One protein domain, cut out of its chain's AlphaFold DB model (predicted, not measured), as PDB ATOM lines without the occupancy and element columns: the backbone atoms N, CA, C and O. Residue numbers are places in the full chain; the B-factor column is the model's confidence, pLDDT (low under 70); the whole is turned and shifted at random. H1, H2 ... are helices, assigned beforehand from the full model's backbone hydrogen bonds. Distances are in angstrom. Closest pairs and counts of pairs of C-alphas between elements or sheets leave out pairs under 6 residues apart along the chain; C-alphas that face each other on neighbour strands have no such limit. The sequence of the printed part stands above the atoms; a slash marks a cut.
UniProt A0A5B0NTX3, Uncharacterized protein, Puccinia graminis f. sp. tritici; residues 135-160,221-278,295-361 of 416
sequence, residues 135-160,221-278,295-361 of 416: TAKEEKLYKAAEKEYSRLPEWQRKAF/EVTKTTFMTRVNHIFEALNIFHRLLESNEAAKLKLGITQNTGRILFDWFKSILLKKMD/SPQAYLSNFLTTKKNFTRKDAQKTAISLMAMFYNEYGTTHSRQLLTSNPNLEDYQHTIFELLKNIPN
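This is residues 135 to 160, 221 to 278 and 295 to 361 of the 416 residues of an uncharacterized protein of Puccinia graminis f. sp. tritici (UniProt A0A5B0NTX3). The longest helix, H3, lies side by side with H5, which runs the opposite way, and H1 and H9 lie side by side on the far side of the domain; H7 passes through the middle between these two pairs and crosses both. H6 folds back alongside H7, H4 and H8 sit together at one end, and H2 is a small piece at the edge that touches no helix. The printed part has 151 residues with nine named helices, H1 to H9 in chain order, and no named strand: all helix, with mostly crossed packing. It is compact, with a radius of gyration of the C-alphas of 14.9 A, and its rounded outline spans 44 by 36 by 31 A.

Find C-alpha 224 at (62.971, 80.059, 158.074); from there H3, residues 224 to 246, runs 32.7 A to C-alpha 246 at (89.493, 62.881, 149.817). H7, residues 312 to 330, is 26.1 A long. H5, residues 261 to 274, is 19.8 A long, H1, residues 136 to 149, 19.6 A, and H9, residues 345 to 357, 18.4 A, ending at (85.786, 53.623, 159.234). H6 is residues 296 to 306. Look for the short helices at residues 154 to 160, H2, 249 to 255, H4, and 333 to 339, H8.

Start at Ile 234 of H3 and Ala 315 of H7, the closest C-alphas of two helices that touch, 4.6 A apart, at a steep tilt of 60 degrees. H7 and H9 are the hubs, touching five helices each. They touch each other, H7 with residues 320 to 328 alone, with C-alphas 324 and 348 closest at 5.1 A. H1 touches H7 at a steep tilt of 69.7 degrees, only just short of about perpendicular, with C-alphas 145 and 317 closest at 5.6 A. H6 and H7 form a helical hairpin at a shallow tilt of 15 degrees, with C-alphas 296 and 322 closest at 6.8 A. H4 touches H8, with C-alphas 255 and 335 closest at 5.1 A. H2 is near H7. H1 and H3 are apart. In each of the nine helices every backbone O i to N i+4 pair is within hydrogen-bond range.

The C-alphas farthest apart, of Asp 278 and Asn 361, are 45.3 A apart. Residues 161 to 220 and 279 to 294 are not printed, leaving C-alpha gaps of 28.9 A and 13.5 A. The links that are printed whole are tight. Mean pLDDT of the printed part is 82.4; residues 221 to 222, 276 to 278 and 333 to 343 are under 70.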
ATOM      1  N   THR A 135      58.250  57.644 152.828       79.69
ATOM      2  CA  THR A 135      57.994  56.408 152.096       79.69
ATOM      3  C   THR A 135      58.798  55.283 152.751       79.69
ATOM      4  O   THR A 135      59.896  55.512 153.264       79.69
ATOM      5  N   ALA A 136      58.296  54.047 152.697       79.56
ATOM      6  CA  ALA A 136      59.001  52.897 153.271       79.56
ATOM      7  C   ALA A 136      60.447  52.766 152.743       79.56
ATOM      8  O   ALA A 136      61.339  52.327 153.467       79.56
ATOM      9  N   LYS A 137      60.699  53.200 151.499       77.31
ATOM     10  CA  LYS A 137      62.032  53.229 150.883       77.31
ATOM     11  C   LYS A 137      62.942  54.303 151.495       77.31
ATOM     12  O   LYS A 137      64.081  53.997 151.833       77.31
ATOM     13  N   GLU A 138      62.458  55.535 151.667       78.31
ATOM     14  CA  GLU A 138      63.226  56.609 152.323       78.31
ATOM     15  C   GLU A 138      63.553  56.250 153.776       78.31
ATOM     16  O   GLU A 138      64.670  56.479 154.241       78.31
ATOM     17  N   GLU A 139      62.596  55.644 154.482       82.94
ATOM     18  CA  GLU A 139      62.801  55.187 155.852       82.94
ATOM     19  C   GLU A 139      63.824  54.046 155.916       82.94
ATOM     20  O   GLU A 139      64.704  54.066 156.778       82.94
ATOM     21  N   LYS A 140      63.762  53.082 154.985       85.31
ATOM     22  CA  LYS A 140      64.757  52.004 154.872       85.31
ATOM     23  C   LYS A 140      66.158  52.572 154.650       85.31
ATOM     24  O   LYS A 140      67.080  52.190 155.364       85.31
ATOM     25  N   LEU A 141      66.298  53.523 153.725       80.56
ATOM     26  CA  LEU A 141      67.572  54.172 153.420       80.56
ATOM     27  C   LEU A 141      68.143  54.918 154.630       80.56
ATOM     28  O   LEU A 141      69.333  54.837 154.935       80.56
ATOM     29  N   TYR A 142      67.282  55.643 155.339       81.00
ATOM     30  CA  TYR A 142      67.678  56.352 156.544       81.00
ATOM     31  C   TYR A 142      68.084  55.391 157.671       81.00
ATOM     32  O   TYR A 142      69.099  55.608 158.333       81.00
ATOM     33  N   LYS A 143      67.333  54.301 157.869       85.62
ATOM     34  CA  LYS A 143      67.651  53.250 158.848       85.62
ATOM     35  C   LYS A 143      68.950  52.517 158.507       85.62
ATOM     36  O   LYS A 143      69.701  52.176 159.419       85.62
ATOM     37  N   ALA A 144      69.247  52.309 157.224       82.81
ATOM     38  CA  ALA A 144      70.523  51.758 156.775       82.81
ATOM     39  C   ALA A 144      71.685  52.690 157.157       82.81
ATOM     40  O   ALA A 144      72.610  52.262 157.848       82.81
ATOM     41  N   ALA A 145      71.575  53.986 156.846       79.94
ATOM     42  CA  ALA A 145      72.562  54.981 157.264       79.94
ATOM     43  C   ALA A 145      72.704  55.068 158.795       79.94
ATOM     44  O   ALA A 145      73.806  55.220 159.316       79.94
ATOM     45  N   GLU A 146      71.608  54.942 159.545       85.19
ATOM     46  CA  GLU A 146      71.633  54.914 161.008       85.19
ATOM     47  C   GLU A 146      72.365  53.693 161.574       85.19
ATOM     48  O   GLU A 146      73.158  53.828 162.516       85.19
ATOM     49  N   LYS A 147      72.120  52.516 160.998       86.38
ATOM     50  CA  LYS A 147      72.780  51.268 161.381       86.38
ATOM     51  C   LYS A 147      74.285  51.360 161.158       86.38
ATOM     52  O   LYS A 147      75.050  51.040 162.064       86.38
ATOM     53  N   GLU A 148      74.702  51.833 159.991       82.19
ATOM     54  CA  GLU A 148      76.121  51.960 159.656       82.19
ATOM     55  C   GLU A 148      76.810  53.083 160.443       82.19
ATOM     56  O   GLU A 148      77.903  52.893 160.972       82.19
ATOM     57  N   TYR A 149      76.139  54.217 160.667       80.12
ATOM     58  CA  TYR A 149      76.670  55.274 161.533       80.12
ATOM     59  C   TYR A 149      76.939  54.765 162.954       80.12
ATOM     60  O   TYR A 149      77.938  55.120 163.579       80.12
ATOM     61  N   SER A 150      76.079  53.881 163.459       84.75
ATOM     62  CA  SER A 150      76.248  53.245 164.770       84.75
ATOM     63  C   SER A 150      77.402  52.231 164.815       84.75
ATOM     64  O   SER A 150      77.781  51.800 165.903       84.75
ATOM     65  N   ARG A 151      77.992  51.868 163.670       85.75
ATOM     66  CA  ARG A 151      79.182  51.005 163.571       85.75
ATOM     67  C   ARG A 151      80.494  51.777 163.484       85.75
ATOM     68  O   ARG A 151      81.544  51.178 163.700       85.75
ATOM     69  N   LEU A 152      80.454  53.084 163.217       81.81
ATOM     70  CA  LEU A 152      81.657  53.921 163.233       81.81
ATOM     71  C   LEU A 152      82.315  53.889 164.623       81.81
ATOM     72  O   LEU A 152      81.584  53.963 165.617       81.81
ATOM     73  N   PRO A 153      83.654  53.828 164.728       82.81
ATOM     74  CA  PRO A 153      84.376  53.942 165.988       82.81
ATOM     75  C   PRO A 153      83.881  55.101 166.854       82.81
ATOM     76  O   PRO A 153      83.523  56.177 166.365       82.81
ATOM     77  N   GLU A 154      83.868  54.902 168.173       83.56
ATOM     78  CA  GLU A 154      83.321  55.895 169.099       83.56
ATOM     79  C   GLU A 154      84.037  57.245 168.988       83.56
ATOM     80  O   GLU A 154      83.384  58.287 169.041       83.56
ATOM     81  N   TRP A 155      85.355  57.230 168.767       81.56
ATOM     82  CA  TRP A 155      86.140  58.442 168.570       81.56
ATOM     83  C   TRP A 155      85.712  59.205 167.313       81.56
ATOM     84  O   TRP A 155      85.610  60.424 167.383       81.56
ATOM     85  N   GLN A 156      85.374  58.522 166.211       79.88
ATOM     86  CA  GLN A 156      84.877  59.158 164.985       79.88
ATOM     87  C   GLN A 156      83.505  59.770 165.221       79.88
ATOM     88  O   GLN A 156      83.279  60.937 164.923       79.88
ATOM     89  N   ARG A 157      82.589  59.025 165.854       82.69
ATOM     90  CA  ARG A 157      81.265  59.561 166.206       82.69
ATOM     91  C   ARG A 157      81.377  60.763 167.137       82.69
ATOM     92  O   ARG A 157      80.650  61.739 166.964       82.69
ATOM     93  N   LYS A 158      82.269  60.715 168.129       79.75
ATOM     94  CA  LYS A 158      82.552  61.850 169.014       79.75
ATOM     95  C   LYS A 158      83.143  63.006 168.216       79.75
ATOM     96  O   LYS A 158      82.595  64.096 168.305       79.75
ATOM     97  N   ALA A 159      84.156  62.773 167.387       74.38
ATOM     98  CA  ALA A 159      84.766  63.788 166.535       74.38
ATOM     99  C   ALA A 159      83.731  64.453 165.620       74.38
ATOM    100  O   ALA A 159      83.678  65.670 165.573       74.38
ATOM    101  N   PHE A 160      82.827  63.701 164.991       77.44
ATOM    102  CA  PHE A 160      81.781  64.271 164.138       77.44
ATOM    103  C   PHE A 160      80.725  65.050 164.925       77.44
ATOM    104  O   PHE A 160      80.240  66.076 164.459       77.44
ATOM    105  N   GLU A 221      54.871  74.987 161.888       58.59
ATOM    106  CA  GLU A 221      55.441  75.753 160.796       58.59
ATOM    107  C   GLU A 221      56.945  75.851 161.059       58.59
ATOM    108  O   GLU A 221      57.393  76.431 162.052       58.59
ATOM    109  N   VAL A 222      57.744  75.191 160.219       61.12
ATOM    110  CA  VAL A 222      59.198  75.245 160.342       61.12
ATOM    111  C   VAL A 222      59.617  76.671 160.020       61.12
ATOM    112  O   VAL A 222      59.480  77.129 158.886       61.12
ATOM    113  N   THR A 223      60.125  77.388 161.021       75.56
ATOM    114  CA  THR A 223      60.599  78.756 160.819       75.56
ATOM    115  C   THR A 223      61.733  78.770 159.792       75.56
ATOM    116  O   THR A 223      62.544  77.840 159.735       75.56
ATOM    117  N   LYS A 224      61.851  79.857 159.016       74.56
ATOM    118  CA  LYS A 224      62.971  80.059 158.074       74.56
ATOM    119  C   LYS A 224      64.327  79.823 158.753       74.56
ATOM    120  O   LYS A 224      65.205  79.192 158.177       74.56
ATOM    121  N   THR A 225      64.468  80.272 160.002       77.25
ATOM    122  CA  THR A 225      65.670  80.058 160.819       77.25
ATOM    123  C   THR A 225      65.931  78.575 161.077       77.25
ATOM    124  O   THR A 225      67.033  78.102 160.828       77.25
ATOM    125  N   THR A 226      64.915  77.811 161.487       79.62
ATOM    126  CA  THR A 226      65.039  76.368 161.733       79.62
ATOM    127  C   THR A 226      65.408  75.616 160.458       79.62
ATOM    128  O   THR A 226      66.279  74.750 160.492       79.62
ATOM    129  N   PHE A 227      64.781  75.954 159.331       82.12
ATOM    130  CA  PHE A 227      65.089  75.347 158.038       82.12
ATOM    131  C   PHE A 227      66.555  75.574 157.644       82.12
ATOM    132  O   PHE A 227      67.274  74.612 157.377       82.12
ATOM    133  N   MET A 228      67.021  76.827 157.683       80.94
ATOM    134  CA  MET A 228      68.401  77.169 157.321       80.94
ATOM    135  C   MET A 228      69.420  76.514 158.255       80.94
ATOM    136  O   MET A 228      70.422  75.984 157.784       80.94
ATOM    137  N   THR A 229      69.142  76.447 159.559       84.75
ATOM    138  CA  THR A 229      70.004  75.732 160.513       84.75
ATOM    139  C   THR A 229      70.155  74.252 160.151       84.75
ATOM    140  O   THR A 229      71.253  73.703 160.231       84.75
ATOM    141  N   ARG A 230      69.077  73.587 159.718       88.31
ATOM    142  CA  ARG A 230      69.132  72.177 159.292       88.31
ATOM    143  C   ARG A 230      69.950  72.003 158.020       88.31
ATOM    144  O   ARG A 230      70.780  71.099 157.966       88.31
ATOM    145  N   VAL A 231      69.746  72.877 157.034       87.94
ATOM    146  CA  VAL A 231      70.533  72.892 155.793       87.94
ATOM    147  C   VAL A 231      72.018  73.069 156.100       87.94
ATOM    148  O   VAL A 231      72.828  72.284 155.615       87.94
ATOM    149  N   ASN A 232      72.367  74.023 156.965       86.25
ATOM    150  CA  ASN A 232      73.752  74.281 157.352       86.25
ATOM    151  C   ASN A 232      74.392  73.067 158.035       86.25
ATOM    152  O   ASN A 232      75.507  72.698 157.682       86.25
ATOM    153  N   HIS A 233      73.683  72.389 158.943       88.94
ATOM    154  CA  HIS A 233      74.202  71.165 159.559       88.94
ATOM    155  C   HIS A 233      74.439  70.038 158.541       88.94
ATOM    156  O   HIS A 233      75.398  69.279 158.681       88.94
ATOM    157  N   ILE A 234      73.569  69.893 157.534       91.81
ATOM    158  CA  ILE A 234      73.748  68.884 156.476       91.81
ATOM    159  C   ILE A 234      74.949  69.248 155.605       91.81
ATOM    160  O   ILE A 234      75.782  68.390 155.328       91.81
ATOM    161  N   PHE A 235      75.061  70.517 155.214       91.19
ATOM    162  CA  PHE A 235      76.181  71.023 154.429       91.19
ATOM    163  C   PHE A 235      77.521  70.828 155.151       91.19
ATOM    164  O   PHE A 235      78.478  70.329 154.562       91.19
ATOM    165  N   GLU A 236      77.581  71.159 156.442       87.31
ATOM    166  CA  GLU A 236      78.768  70.957 157.278       87.31
ATOM    167  C   GLU A 236      79.164  69.474 157.321       87.31
ATOM    168  O   GLU A 236      80.325  69.135 157.091       87.31
ATOM    169  N   ALA A 237      78.195  68.579 157.532       89.94
ATOM    170  CA  ALA A 237      78.445  67.141 157.533       89.94
ATOM    171  C   ALA A 237      78.933  66.623 156.168       89.94
ATOM    172  O   ALA A 237      79.876  65.835 156.128       89.94
ATOM    173  N   LEU A 238      78.346  67.089 155.057       92.31
ATOM    174  CA  LEU A 238      78.795  66.754 153.700       92.31
ATOM    175  C   LEU A 238      80.255  67.154 153.481       92.31
ATOM    176  O   LEU A 238      81.047  66.350 152.994       92.31
ATOM    177  N   ASN A 239      80.624  68.372 153.880       88.31
ATOM    178  CA  ASN A 239      81.986  68.869 153.729       88.31
ATOM    179  C   ASN A 239      82.992  68.063 154.558       88.31
ATOM    180  O   ASN A 239      84.044  67.681 154.048       88.31
ATOM    181  N   ILE A 240      82.656  67.755 155.812       86.94
ATOM    182  CA  ILE A 240      83.510  66.935 156.680       86.94
ATOM    183  C   ILE A 240      83.730  65.553 156.060       86.94
ATOM    184  O   ILE A 240      84.874  65.127 155.915       86.94
ATOM    185  N   PHE A 241      82.661  64.859 155.665       90.38
ATOM    186  CA  PHE A 241      82.785  63.519 155.093       90.38
ATOM    187  C   PHE A 241      83.520  63.516 153.757       90.38
ATOM    188  O   PHE A 241      84.342  62.634 153.531       90.38
ATOM    189  N   HIS A 242      83.279  64.503 152.893       91.50
ATOM    190  CA  HIS A 242      83.993  64.601 151.627       91.50
ATOM    191  C   HIS A 242      85.501  64.772 151.834       91.50
ATOM    192  O   HIS A 242      86.262  63.984 151.284       91.50
ATOM    193  N   ARG A 243      85.931  65.714 152.685       87.44
ATOM    194  CA  ARG A 243      87.362  65.935 152.979       87.44
ATOM    195  C   ARG A 243      88.039  64.699 153.560       87.44
ATOM    196  O   ARG A 243      89.181  64.398 153.239       87.44
ATOM    197  N   LEU A 244      87.325  63.967 154.409       87.44
ATOM    198  CA  LEU A 244      87.816  62.720 154.987       87.44
ATOM    199  C   LEU A 244      88.017  61.636 153.927       87.44
ATOM    200  O   LEU A 244      89.053  60.977 153.916       87.44
ATOM    201  N   LEU A 245      87.068  61.479 153.005       89.50
ATOM    202  CA  LEU A 245      87.232  60.551 151.888       89.50
ATOM    203  C   LEU A 245      88.325  61.016 150.919       89.50
ATOM    204  O   LEU A 245      89.103  60.200 150.446       89.50
ATOM    205  N   GLU A 246      88.435  62.313 150.655       88.62
ATOM    206  CA  GLU A 246      89.493  62.881 149.817       88.62
ATOM    207  C   GLU A 246      90.889  62.675 150.430       88.62
ATOM    208  O   GLU A 246      91.855  62.423 149.714       88.62
ATOM    209  N   SER A 247      91.013  62.703 151.757       85.25
ATOM    210  CA  SER A 247      92.279  62.399 152.440       85.25
ATOM    211  C   SER A 247      92.683  60.918 152.386       85.25
ATOM    212  O   SER A 247      93.815  60.583 152.721       85.25
ATOM    213  N   ASN A 248      91.784  60.025 151.962       86.31
ATOM    214  CA  ASN A 248      92.009  58.584 151.923       86.31
ATOM    215  C   ASN A 248      92.216  58.105 150.474       86.31
ATOM    216  O   ASN A 248      91.283  58.086 149.673       86.31
ATOM    217  N   GLU A 249      93.429  57.655 150.142       87.00
ATOM    218  CA  GLU A 249      93.777  57.182 148.791       87.00
ATOM    219  C   GLU A 249      92.914  55.999 148.317       87.00
ATOM    220  O   GLU A 249      92.488  55.956 147.161       87.00
ATOM    221  N   ALA A 250      92.548  55.076 149.213       88.12
ATOM    222  CA  ALA A 250      91.645  53.980 148.864       88.12
ATOM    223  C   ALA A 250      90.238  54.493 148.518       88.12
ATOM    224  O   ALA A 250      89.585  53.967 147.612       88.12
ATOM    225  N   ALA A 251      89.769  55.537 149.206       87.75
ATOM    226  CA  ALA A 251      88.482  56.160 148.914       87.75
ATOM    227  C   ALA A 251      88.513  56.950 147.602       87.75
ATOM    228  O   ALA A 251      87.564  56.847 146.823       87.75
ATOM    229  N   LYS A 252      89.608  57.668 147.320       89.56
ATOM    230  CA  LYS A 252      89.827  58.343 146.034       89.56
ATOM    231  C   LYS A 252      89.719  57.383 144.862       89.56
ATOM    232  O   LYS A 252      88.942  57.640 143.946       89.56
ATOM    233  N   LEU A 253      90.423  56.255 144.931       87.88
ATOM    234  CA  LEU A 253      90.387  55.231 143.888       87.88
ATOM    235  C   LEU A 253      88.996  54.600 143.764       87.88
ATOM    236  O   LEU A 253      88.440  54.531 142.668       87.88
ATOM    237  N   LYS A 254      88.402  54.180 144.887       87.56
ATOM    238  CA  LYS A 254      87.150  53.412 144.877       87.56
ATOM    239  C   LYS A 254      85.925  54.246 144.495       87.56
ATOM    240  O   LYS A 254      85.037  53.733 143.824       87.56
ATOM    241  N   LEU A 255      85.865  55.512 144.910       87.75
ATOM    242  CA  LEU A 255      84.749  56.420 144.612       87.75
ATOM    243  C   LEU A 255      85.027  57.347 143.419       87.75
ATOM    244  O   LEU A 255      84.139  58.093 143.012       87.75
ATOM    245  N   GLY A 256      86.235  57.308 142.848       87.75
ATOM    246  CA  GLY A 256      86.640  58.199 141.761       87.75
ATOM    247  C   GLY A 256      86.696  59.666 142.192       87.75
ATOM    248  O   GLY A 256      86.228  60.539 141.461       87.75
ATOM    249  N   ILE A 257      87.211  59.943 143.394       89.56
ATOM    250  CA  ILE A 257      87.323  61.313 143.909       89.56
ATOM    251  C   ILE A 257      88.469  62.018 143.190       89.56
ATOM    252  O   ILE A 257      89.611  61.566 143.204       89.56
ATOM    253  N   THR A 258      88.143  63.151 142.582       88.75
ATOM    254  CA  THR A 258      89.071  64.063 141.913       88.75
ATOM    255  C   THR A 258      89.105  65.395 142.660       88.75
ATOM    256  O   THR A 258      88.228  65.663 143.482       88.75
ATOM    257  N   GLN A 259      90.054  66.271 142.317       84.62
ATOM    258  CA  GLN A 259      90.170  67.614 142.908       84.62
ATOM    259  C   GLN A 259      88.879  68.449 142.786       84.62
ATOM    260  O   GLN A 259      88.594  69.284 143.636       84.62
ATOM    261  N   ASN A 260      88.055  68.197 141.761       87.25
ATOM    262  CA  ASN A 260      86.816  68.947 141.527       87.25
ATOM    263  C   ASN A 260      85.572  68.294 142.143       87.25
ATOM    264  O   ASN A 260      84.497  68.898 142.139       87.25
ATOM    265  N   THR A 261      85.677  67.071 142.672       88.38
ATOM    266  CA  THR A 261      84.513  66.311 143.151       88.38
ATOM    267  C   THR A 261      83.785  67.041 144.282       88.38
ATOM    268  O   THR A 261      82.556  67.028 144.308       88.38
ATOM    269  N   GLY A 262      84.507  67.733 145.169       89.06
ATOM    270  CA  GLY A 262      83.905  68.526 146.242       89.06
ATOM    271  C   GLY A 262      83.041  69.669 145.718       89.06
ATOM    272  O   GLY A 262      81.882  69.798 146.111       89.06
ATOM    273  N   ARG A 263      83.561  70.453 144.766       88.19
ATOM    274  CA  ARG A 263      82.808  71.540 144.120       88.19
ATOM    275  C   ARG A 263      81.535  71.012 143.458       88.19
ATOM    276  O   ARG A 263      80.452  71.526 143.726       88.19
ATOM    277  N   ILE A 264      81.657  69.936 142.677       90.25
ATOM    278  CA  ILE A 264      80.527  69.307 141.980       90.25
ATOM    279  C   ILE A 264      79.480  68.798 142.985       90.25
ATOM    280  O   ILE A 264      78.288  69.026 142.788       90.25
ATOM    281  N   LEU A 265      79.901  68.173 144.091       91.50
ATOM    282  CA  LEU A 265      79.008  67.717 145.162       91.50
ATOM    283  C   LEU A 265      78.227  68.880 145.790       91.50
ATOM    284  O   LEU A 265      77.021  68.767 146.020       91.50
ATOM    285  N   PHE A 266      78.889  70.001 146.075       90.44
ATOM    286  CA  PHE A 266      78.226  71.151 146.687       90.44
ATOM    287  C   PHE A 266      77.290  71.870 145.726       90.44
ATOM    288  O   PHE A 266      76.210  72.293 146.139       90.44
ATOM    289  N   ASP A 267      77.664  71.994 144.457       85.56
ATOM    290  CA  ASP A 267      76.798  72.593 143.443       85.56
ATOM    291  C   ASP A 267      75.589  71.698 143.155       85.56
ATOM    292  O   ASP A 267      74.460  72.193 143.091       85.56
ATOM    293  N   TRP A 268      75.777  70.376 143.139       92.50
ATOM    294  CA  TRP A 268      74.680  69.411 143.112       92.50
ATOM    295  C   TRP A 268      73.756  69.565 144.327       92.50
ATOM    296  O   TRP A 268      72.543  69.703 144.158       92.50
ATOM    297  N   PHE A 269      74.293  69.647 145.548       91.38
ATOM    298  CA  PHE A 269      73.483  69.842 146.755       91.38
ATOM    299  C   PHE A 269      72.685  71.158 146.724       91.38
ATOM    300  O   PHE A 269      71.493  71.167 147.040       91.38
ATOM    301  N   LYS A 270      73.302  72.265 146.284       86.69
ATOM    302  CA  LYS A 270      72.595  73.541 146.069       86.69
ATOM    303  C   LYS A 270      71.491  73.386 145.025       86.69
ATOM    304  O   LYS A 270      70.391  73.886 145.239       86.69
ATOM    305  N   SER A 271      71.748  72.671 143.930       85.75
ATOM    306  CA  SER A 271      70.748  72.447 142.882       85.75
ATOM    307  C   SER A 271      69.515  71.703 143.412       85.75
ATOM    308  O   SER A 271      68.393  72.066 143.067       85.75
ATOM    309  N   ILE A 272      69.696  70.742 144.326       87.75
ATOM    310  CA  ILE A 272      68.595  70.022 144.988       87.75
ATOM    311  C   ILE A 272      67.770  70.960 145.872       87.75
ATOM    312  O   ILE A 272      66.546  70.853 145.915       87.75
ATOM    313  N   LEU A 273      68.424  71.877 146.588       82.94
ATOM    314  CA  LEU A 273      67.745  72.855 147.444       82.94
ATOM    315  C   LEU A 273      66.965  73.905 146.642       82.94
ATOM    316  O   LEU A 273      65.944  74.398 147.120       82.94
ATOM    317  N   LEU A 274      67.470  74.268 145.461       77.69
ATOM    318  CA  LEU A 274      66.962  75.370 144.639       77.69
ATOM    319  C   LEU A 274      66.013  74.930 143.521       77.69
ATOM    320  O   LEU A 274      65.312  75.775 142.961       77.69
ATOM    321  N   LYS A 275      65.970  73.637 143.182       76.00
ATOM    322  CA  LYS A 275      65.015  73.102 142.207       76.00
ATOM    323  C   LYS A 275      63.591  73.451 142.638       76.00
ATOM    324  O   LYS A 275      63.202  73.214 143.785       76.00
ATOM    325  N   LYS A 276      62.803  74.016 141.717       58.19
ATOM    326  CA  LYS A 276      61.400  74.361 141.978       58.19
ATOM    327  C   LYS A 276      60.655  73.105 142.431       58.19
ATOM    328  O   LYS A 276      60.663  72.095 141.734       58.19
ATOM    329  N   MET A 277      59.997  73.176 143.591       50.47
ATOM    330  CA  MET A 277      59.228  72.049 144.143       50.47
ATOM    331  C   MET A 277      58.108  71.564 143.204       50.47
ATOM    332  O   MET A 277      57.674  70.419 143.316       50.47
ATOM    333  N   ASP A 278      57.673  72.411 142.268       42.25
ATOM    334  CA  ASP A 278      56.580  72.131 141.334       42.25
ATOM    335  C   ASP A 278      56.929  71.064 140.277       42.25
ATOM    336  O   ASP A 278      56.026  70.435 139.736       42.25
ATOM    337  N   SER A 295      64.030  60.276 144.785       83.12
ATOM    338  CA  SER A 295      64.426  61.645 144.442       83.12
ATOM    339  C   SER A 295      65.213  62.267 145.608       83.12
ATOM    340  O   SER A 295      64.659  62.359 146.713       83.12
ATOM    341  N   PRO A 296      66.458  62.746 145.395       85.00
ATOM    342  CA  PRO A 296      67.250  63.400 146.439       85.00
ATOM    343  C   PRO A 296      66.532  64.595 147.069       85.00
ATOM    344  O   PRO A 296      66.654  64.846 148.268       85.00
ATOM    345  N   GLN A 297      65.722  65.299 146.278       82.94
ATOM    346  CA  GLN A 297      64.954  66.441 146.752       82.94
ATOM    347  C   GLN A 297      63.752  66.041 147.600       82.94
ATOM    348  O   GLN A 297      63.491  66.691 148.611       82.94
ATOM    349  N   ALA A 298      63.036  64.975 147.229       80.38
ATOM    350  CA  ALA A 298      61.943  64.455 148.049       80.38
ATOM    351  C   ALA A 298      62.471  63.985 149.412       80.38
ATOM    352  O   ALA A 298      61.943  64.392 150.452       80.38
ATOM    353  N   TYR A 299      63.588  63.248 149.394       83.38
ATOM    354  CA  TYR A 299      64.291  62.810 150.594       83.38
ATOM    355  C   TYR A 299      64.683  64.009 151.471       83.38
ATOM    356  O   TYR A 299      64.298  64.084 152.640       83.38
ATOM    357  N   LEU A 300      65.375  64.999 150.899       86.06
ATOM    358  CA  LEU A 300      65.830  66.182 151.628       86.06
ATOM    359  C   LEU A 300      64.664  67.026 152.171       86.06
ATOM    360  O   LEU A 300      64.670  67.402 153.341       86.06
ATOM    361  N   SER A 301      63.633  67.280 151.364       82.19
ATOM    362  CA  SER A 301      62.446  68.046 151.765       82.19
ATOM    363  C   SER A 301      61.719  67.397 152.942       82.19
ATOM    364  O   SER A 301      61.327  68.089 153.888       82.19
ATOM    365  N   ASN A 302      61.566  66.070 152.923       78.81
ATOM    366  CA  ASN A 302      60.951  65.337 154.025       78.81
ATOM    367  C   ASN A 302      61.785  65.493 155.303       78.81
ATOM    368  O   ASN A 302      61.236  65.842 156.347       78.81
ATOM    369  N   PHE A 303      63.112  65.354 155.232       80.56
ATOM    370  CA  PHE A 303      63.984  65.536 156.401       80.56
ATOM    371  C   PHE A 303      63.969  66.957 156.964       80.56
ATOM    372  O   PHE A 303      63.935  67.145 158.184       80.56
ATOM    373  N   LEU A 304      63.966  67.959 156.086       83.56
ATOM    374  CA  LEU A 304      64.003  69.359 156.489       83.56
ATOM    375  C   LEU A 304      62.684  69.831 157.106       83.56
ATOM    376  O   LEU A 304      62.725  70.688 157.989       83.56
ATOM    377  N   THR A 305      61.540  69.265 156.710       77.75
ATOM    378  CA  THR A 305      60.216  69.754 157.138       77.75
ATOM    379  C   THR A 305      59.524  68.879 158.189       77.75
ATOM    380  O   THR A 305      58.898  69.417 159.096       77.75
ATOM    381  N   THR A 306      59.654  67.549 158.133       74.94
ATOM    382  CA  THR A 306      58.826  66.638 158.957       74.94
ATOM    383  C   THR A 306      59.393  66.377 160.352       74.94
ATOM    384  O   THR A 306      58.653  66.132 161.306       74.94
ATOM    385  N   LYS A 307      60.718  66.433 160.514       78.44
ATOM    386  CA  LYS A 307      61.366  66.026 161.762       78.44
ATOM    387  C   LYS A 307      61.318  67.154 162.787       78.44
ATOM    388  O   LYS A 307      61.960  68.179 162.597       78.44
ATOM    389  N   LYS A 308      60.580  66.990 163.891       77.69
ATOM    390  CA  LYS A 308      60.448  68.037 164.927       77.69
ATOM    391  C   LYS A 308      61.793  68.365 165.593       77.69
ATOM    392  O   LYS A 308      62.190  69.524 165.632       77.69
ATOM    393  N   ASN A 309      62.528  67.333 166.009       83.25
ATOM    394  CA  ASN A 309      63.823  67.454 166.683       83.25
ATOM    395  C   ASN A 309      64.945  67.002 165.746       83.25
ATOM    396  O   ASN A 309      65.339  65.839 165.755       83.25
ATOM    397  N   PHE A 310      65.420  67.914 164.899       85.56
ATOM    398  CA  PHE A 310      66.526  67.633 163.987       85.56
ATOM    399  C   PHE A 310      67.865  67.815 164.705       85.56
ATOM    400  O   PHE A 310      68.227  68.923 165.101       85.56
ATOM    401  N   THR A 311      68.595  66.721 164.885       89.56
ATOM    402  CA  THR A 311      69.887  66.694 165.579       89.56
ATOM    403  C   THR A 311      71.058  66.693 164.593       89.56
ATOM    404  O   THR A 311      70.903  66.378 163.414       89.56
ATOM    405  N   ARG A 312      72.276  66.966 165.079       86.94
ATOM    406  CA  ARG A 312      73.506  66.814 164.274       86.94
ATOM    407  C   ARG A 312      73.702  65.391 163.744       86.94
ATOM    408  O   ARG A 312      74.141  65.217 162.613       86.94
ATOM    409  N   LYS A 313      73.316  64.376 164.523       89.06
ATOM    410  CA  LYS A 313      73.348  62.972 164.080       89.06
ATOM    411  C   LYS A 313      72.428  62.746 162.883       89.06
ATOM    412  O   LYS A 313      72.777  62.004 161.973       89.06
ATOM    413  N   ASP A 314      71.272  63.404 162.864       90.12
ATOM    414  CA  ASP A 314      70.347  63.324 161.731       90.12
ATOM    415  C   ASP A 314      70.925  64.014 160.496       90.12
ATOM    416  O   ASP A 314      70.804  63.485 159.393       90.12
ATOM    417  N   ALA A 315      71.611  65.144 160.684       90.94
ATOM    418  CA  ALA A 315      72.328  65.827 159.615       90.94
ATOM    419  C   ALA A 315      73.410  64.940 158.992       90.94
ATOM    420  O   ALA A 315      73.479  64.824 157.775       90.94
ATOM    421  N   GLN A 316      74.188  64.246 159.824       89.75
ATOM    422  CA  GLN A 316      75.229  63.319 159.382       89.75
ATOM    423  C   GLN A 316      74.653  62.132 158.610       89.75
ATOM    424  O   GLN A 316      75.113  61.831 157.515       89.75
ATOM    425  N   LYS A 317      73.591  61.498 159.123       89.69
ATOM    426  CA  LYS A 317      72.892  60.419 158.402       89.69
ATOM    427  C   LYS A 317      72.349  60.904 157.058       89.69
ATOM    428  O   LYS A 317      72.491  60.221 156.050       89.69
ATOM    429  N   THR A 318      71.765  62.102 157.038       91.06
ATOM    430  CA  THR A 318      71.242  62.723 155.814       91.06
ATOM    431  C   THR A 318      72.364  62.989 154.815       91.06
ATOM    432  O   THR A 318      72.223  62.630 153.652       91.06
ATOM    433  N   ALA A 319      73.489  63.546 155.267       92.25
ATOM    434  CA  ALA A 319      74.662  63.802 154.442       92.25
ATOM    435  C   ALA A 319      75.209  62.517 153.808       92.25
ATOM    436  O   ALA A 319      75.484  62.507 152.615       92.25
ATOM    437  N   ILE A 320      75.286  61.412 154.552       90.88
ATOM    438  CA  ILE A 320      75.779  60.140 154.003       90.88
ATOM    439  C   ILE A 320      74.827  59.580 152.944       90.88
ATOM    440  O   ILE A 320      75.275  59.173 151.874       90.88
ATOM    441  N   SER A 321      73.514  59.617 153.188       91.38
ATOM    442  CA  SER A 321      72.530  59.241 152.167       91.38
ATOM    443  C   SER A 321      72.638  60.112 150.916       91.38
ATOM    444  O   SER A 321      72.573  59.587 149.808       91.38
ATOM    445  N   LEU A 322      72.841  61.423 151.076       92.25
ATOM    446  CA  LEU A 322      73.029  62.341 149.953       92.25
ATOM    447  C   LEU A 322      74.328  62.059 149.192       92.25
ATOM    448  O   LEU A 322      74.305  62.050 147.969       92.25
ATOM    449  N   MET A 323      75.437  61.761 149.873       92.38
ATOM    450  CA  MET A 323      76.680  61.358 149.203       92.38
ATOM    451  C   MET A 323      76.505  60.055 148.428       92.38
ATOM    452  O   MET A 323      76.978  59.954 147.302       92.38
ATOM    453  N   ALA A 324      75.796  59.075 148.987       90.75
ATOM    454  CA  ALA A 324      75.500  57.837 148.275       90.75
ATOM    455  C   ALA A 324      74.659  58.096 147.015       90.75
ATOM    456  O   ALA A 324      74.964  57.550 145.960       90.75
ATOM    457  N   MET A 325      73.649  58.972 147.096       90.56
ATOM    458  CA  MET A 325      72.862  59.381 145.924       90.56
ATOM    459  C   MET A 325      73.731  60.099 144.889       90.56
ATOM    460  O   MET A 325      73.632  59.797 143.704       90.56
ATOM    461  N   PHE A 326      74.612  60.992 145.343       92.31
ATOM    462  CA  PHE A 326      75.548  61.713 144.489       92.31
ATOM    463  C   PHE A 326      76.486  60.765 143.744       92.31
ATOM    464  O   PHE A 326      76.567  60.839 142.526       92.31
ATOM    465  N   TYR A 327      77.165  59.840 144.430       89.25
ATOM    466  CA  TYR A 327      78.074  58.898 143.767       89.25
ATOM    467  C   TYR A 327      77.337  57.864 142.918       89.25
ATOM    468  O   TYR A 327      77.877  57.395 141.921       89.25
ATOM    469  N   ASN A 328      76.087  57.548 143.246       86.19
ATOM    470  CA  ASN A 328      75.257  56.749 142.361       86.19
ATOM    471  C   ASN A 328      74.959  57.492 141.043       86.19
ATOM    472  O   ASN A 328      75.026  56.891 139.973       86.19
ATOM    473  N   GLU A 329      74.690  58.800 141.091       85.31
ATOM    474  CA  GLU A 329      74.374  59.625 139.912       85.31
ATOM    475  C   GLU A 329      75.627  60.039 139.109       85.31
ATOM    476  O   GLU A 329      75.654  59.873 137.891       85.31
ATOM    477  N   TYR A 330      76.685  60.486 139.793       81.81
ATOM    478  CA  TYR A 330      77.895  61.103 139.225       81.81
ATOM    479  C   TYR A 330      79.173  60.267 139.373       81.81
ATOM    480  O   TYR A 330      80.235  60.692 138.918       81.81
ATOM    481  N   GLY A 331      79.113  59.100 140.018       74.62
ATOM    482  CA  GLY A 331      80.271  58.217 140.149       74.62
ATOM    483  C   GLY A 331      80.819  57.810 138.784       74.62
ATOM    484  O   GLY A 331      80.065  57.549 137.843       74.62
ATOM    485  N   THR A 332      82.145  57.747 138.672       71.75
ATOM    486  CA  THR A 332      82.812  57.319 137.439       71.75
ATOM    487  C   THR A 332      82.402  55.891 137.073       71.75
ATOM    488  O   THR A 332      82.132  55.065 137.949       71.75
ATOM    489  N   THR A 333      82.412  55.553 135.782       65.06
ATOM    490  CA  THR A 333      82.147  54.180 135.313       65.06
ATOM    491  C   THR A 333      83.048  53.156 136.011       65.06
ATOM    492  O   THR A 333      82.593  52.072 136.364       65.06
ATOM    493  N   HIS A 334      84.298  53.538 136.296       59.97
ATOM    494  CA  HIS A 334      85.246  52.731 137.062       59.97
ATOM    495  C   HIS A 334      84.798  52.518 138.519       59.97
ATOM    496  O   HIS A 334      84.771  51.387 138.993       59.97
ATOM    497  N   SER A 335      84.355  53.574 139.215       64.31
ATOM    498  CA  SER A 335      83.829  53.459 140.587       64.31
ATOM    499  C   SER A 335      82.573  52.584 140.669       64.31
ATOM    500  O   SER A 335      82.423  51.813 141.615       64.31
ATOM    501  N   ARG A 336      81.700  52.639 139.651       65.75
ATOM    502  CA  ARG A 336      80.523  51.763 139.551       65.75
ATOM    503  C   ARG A 336      80.947  50.301 139.466       65.75
ATOM    504  O   ARG A 336      80.498  49.504 140.276       65.75
ATOM    505  N   GLN A 337      81.873  49.982 138.562       61.56
ATOM    506  CA  GLN A 337      82.383  48.621 138.357       61.56
ATOM    507  C   GLN A 337      83.096  48.037 139.588       61.56
ATOM    508  O   GLN A 337      83.016  46.832 139.815       61.56
ATOM    509  N   LEU A 338      83.767  48.870 140.392       63.66
ATOM    510  CA  LEU A 338      84.474  48.443 141.608       63.66
ATOM    511  C   LEU A 338      83.552  48.103 142.791       63.66
ATOM    512  O   LEU A 338      84.001  47.477 143.752       63.66
ATOM    513  N   LEU A 339      82.296  48.551 142.763       64.31
ATOM    514  CA  LEU A 339      81.324  48.292 143.825       64.31
ATOM    515  C   LEU A 339      80.571  46.993 143.556       64.31
ATOM    516  O   LEU A 339      80.631  46.087 144.380       64.31
ATOM    517  N   THR A 340      79.923  46.909 142.393       61.59
ATOM    518  CA  THR A 340      79.298  45.726 141.780       61.59
ATOM    519  C   THR A 340      78.958  46.074 140.321       61.59
ATOM    520  O   THR A 340      78.979  47.238 139.938       61.59
ATOM    521  N   SER A 341      78.583  45.117 139.468       57.41
ATOM    522  CA  SER A 341      78.168  45.434 138.085       57.41
ATOM    523  C   SER A 341      76.924  46.342 137.997       57.41
ATOM    524  O   SER A 341      76.651  46.894 136.934       57.41
ATOM    525  N   ASN A 342      76.166  46.497 139.094       59.81
ATOM    526  CA  ASN A 342      75.031  47.415 139.207       59.81
ATOM    527  C   ASN A 342      74.815  47.822 140.683       59.81
ATOM    528  O   ASN A 342      73.971  47.229 141.363       59.81
ATOM    529  N   PRO A 343      75.610  48.772 141.210       68.75
ATOM    530  CA  PRO A 343      75.575  49.119 142.623       68.75
ATOM    531  C   PRO A 343      74.257  49.795 142.969       68.75
ATOM    532  O   PRO A 343      73.849  50.775 142.347       68.75
ATOM    533  N   ASN A 344      73.578  49.261 143.980       80.69
ATOM    534  CA  ASN A 344      72.401  49.907 144.530       80.69
ATOM    535  C   ASN A 344      72.822  51.018 145.516       80.69
ATOM    536  O   ASN A 344      73.983  51.157 145.906       80.69
ATOM    537  N   LEU A 345      71.859  51.832 145.948       82.06
ATOM    538  CA  LEU A 345      72.127  52.952 146.852       82.06
ATOM    539  C   LEU A 345      72.666  52.511 148.232       82.06
ATOM    540  O   LEU A 345      73.446  53.239 148.846       82.06
ATOM    541  N   GLU A 346      72.270  51.330 148.713       84.56
ATOM    542  CA  GLU A 346      72.750  50.750 149.974       84.56
ATOM    543  C   GLU A 346      74.223  50.317 149.855       84.56
ATOM    544  O   GLU A 346      74.984  50.514 150.802       84.56
ATOM    545  N   ASP A 347      74.661  49.841 148.683       84.44
ATOM    546  CA  ASP A 347      76.057  49.462 148.414       84.44
ATOM    547  C   ASP A 347      76.991  50.683 148.472       84.44
ATOM    548  O   ASP A 347      78.079  50.627 149.061       84.44
ATOM    549  N   TYR A 348      76.547  51.815 147.913       85.44
ATOM    550  CA  TYR A 348      77.262  53.089 148.015       85.44
ATOM    551  C   TYR A 348      77.331  53.588 149.453       85.44
ATOM    552  O   TYR A 348      78.403  53.988 149.905       85.44
ATOM    553  N   GLN A 349      76.215  53.546 150.188       87.00
ATOM    554  CA  GLN A 349      76.217  53.909 151.605       87.00
ATOM    555  C   GLN A 349      77.211  53.047 152.378       87.00
ATOM    556  O   GLN A 349      78.098  53.588 153.037       87.00
ATOM    557  N   HIS A 350      77.099  51.722 152.264       88.00
ATOM    558  CA  HIS A 350      77.971  50.785 152.962       88.00
ATOM    559  C   HIS A 350      79.445  51.031 152.622       88.00
ATOM    560  O   HIS A 350      80.279  51.105 153.520       88.00
ATOM    561  N   THR A 351      79.766  51.269 151.349       89.12
ATOM    562  CA  THR A 351      81.145  51.557 150.943       89.12
ATOM    563  C   THR A 351      81.661  52.875 151.505       89.12
ATOM    564  O   THR A 351      82.782  52.911 152.005       89.12
ATOM    565  N   ILE A 352      80.864  53.946 151.468       89.31
ATOM    566  CA  ILE A 352      81.238  55.223 152.090       89.31
ATOM    567  C   ILE A 352      81.530  55.012 153.580       89.31
ATOM    568  O   ILE A 352      82.531  55.515 154.084       89.31
ATOM    569  N   PHE A 353      80.707  54.229 154.281       87.12
ATOM    570  CA  PHE A 353      80.923  53.923 155.693       87.12
ATOM    571  C   PHE A 353      82.193  53.117 155.955       87.12
ATOM    572  O   PHE A 353      82.955  53.487 156.845       87.12
ATOM    573  N   GLU A 354      82.442  52.051 155.196       88.88
ATOM    574  CA  GLU A 354      83.662  51.252 155.340       88.88
ATOM    575  C   GLU A 354      84.914  52.096 155.066       88.88
ATOM    576  O   GLU A 354      85.890  52.032 155.812       88.88
ATOM    577  N   LEU A 355      84.868  52.976 154.063       88.94
ATOM    578  CA  LEU A 355      85.963  53.899 153.767       88.94
ATOM    579  C   LEU A 355      86.188  54.922 154.889       88.94
ATOM    580  O   LEU A 355      87.334  55.168 155.257       88.94
ATOM    581  N   LEU A 356      85.118  55.481 155.464       86.06
ATOM    582  CA  LEU A 356      85.212  56.393 156.610       86.06
ATOM    583  C   LEU A 356      85.752  55.685 157.861       86.06
ATOM    584  O   LEU A 356      86.557  56.251 158.598       86.06
ATOM    585  N   LYS A 357      85.344  54.437 158.096       86.75
ATOM    586  CA  LYS A 357      85.786  53.623 159.234       86.75
ATOM    587  C   LYS A 357      87.282  53.313 159.185       86.75
ATOM    588  O   LYS A 357      87.918  53.274 160.232       86.75
ATOM    589  N   ASN A 358      87.829  53.135 157.984       84.19
ATOM    590  CA  ASN A 358      89.243  52.832 157.770       84.19
ATOM    591  C   ASN A 358      90.163  54.057 157.885       84.19
ATOM    592  O   ASN A 358      91.373  53.924 157.726       84.19
ATOM    593  N   ILE A 359      89.618  55.245 158.162       81.38
ATOM    594  CA  ILE A 359      90.433  56.432 158.427       81.38
ATOM    595  C   ILE A 359      91.101  56.265 159.798       81.38
ATOM    596  O   ILE A 359      90.383  56.125 160.797       81.38
ATOM    597  N   PRO A 360      92.445  56.285 159.869       74.88
ATOM    598  CA  PRO A 360      93.168  56.057 161.111       74.88
ATOM    599  C   PRO A 360      92.819  57.117 162.156       74.88
ATOM    600  O   PRO A 360      92.531  58.275 161.837       74.88
ATOM    601  N   ASN A 361      92.842  56.716 163.428       75.19
ATOM    602  CA  ASN A 361      92.653  57.652 164.524       75.19
ATOM    603  C   ASN A 361      93.828  58.641 164.533       75.19
ATOM    604  O   ASN A 361      94.971  58.206 164.679       75.19
TER     605      ASN A 361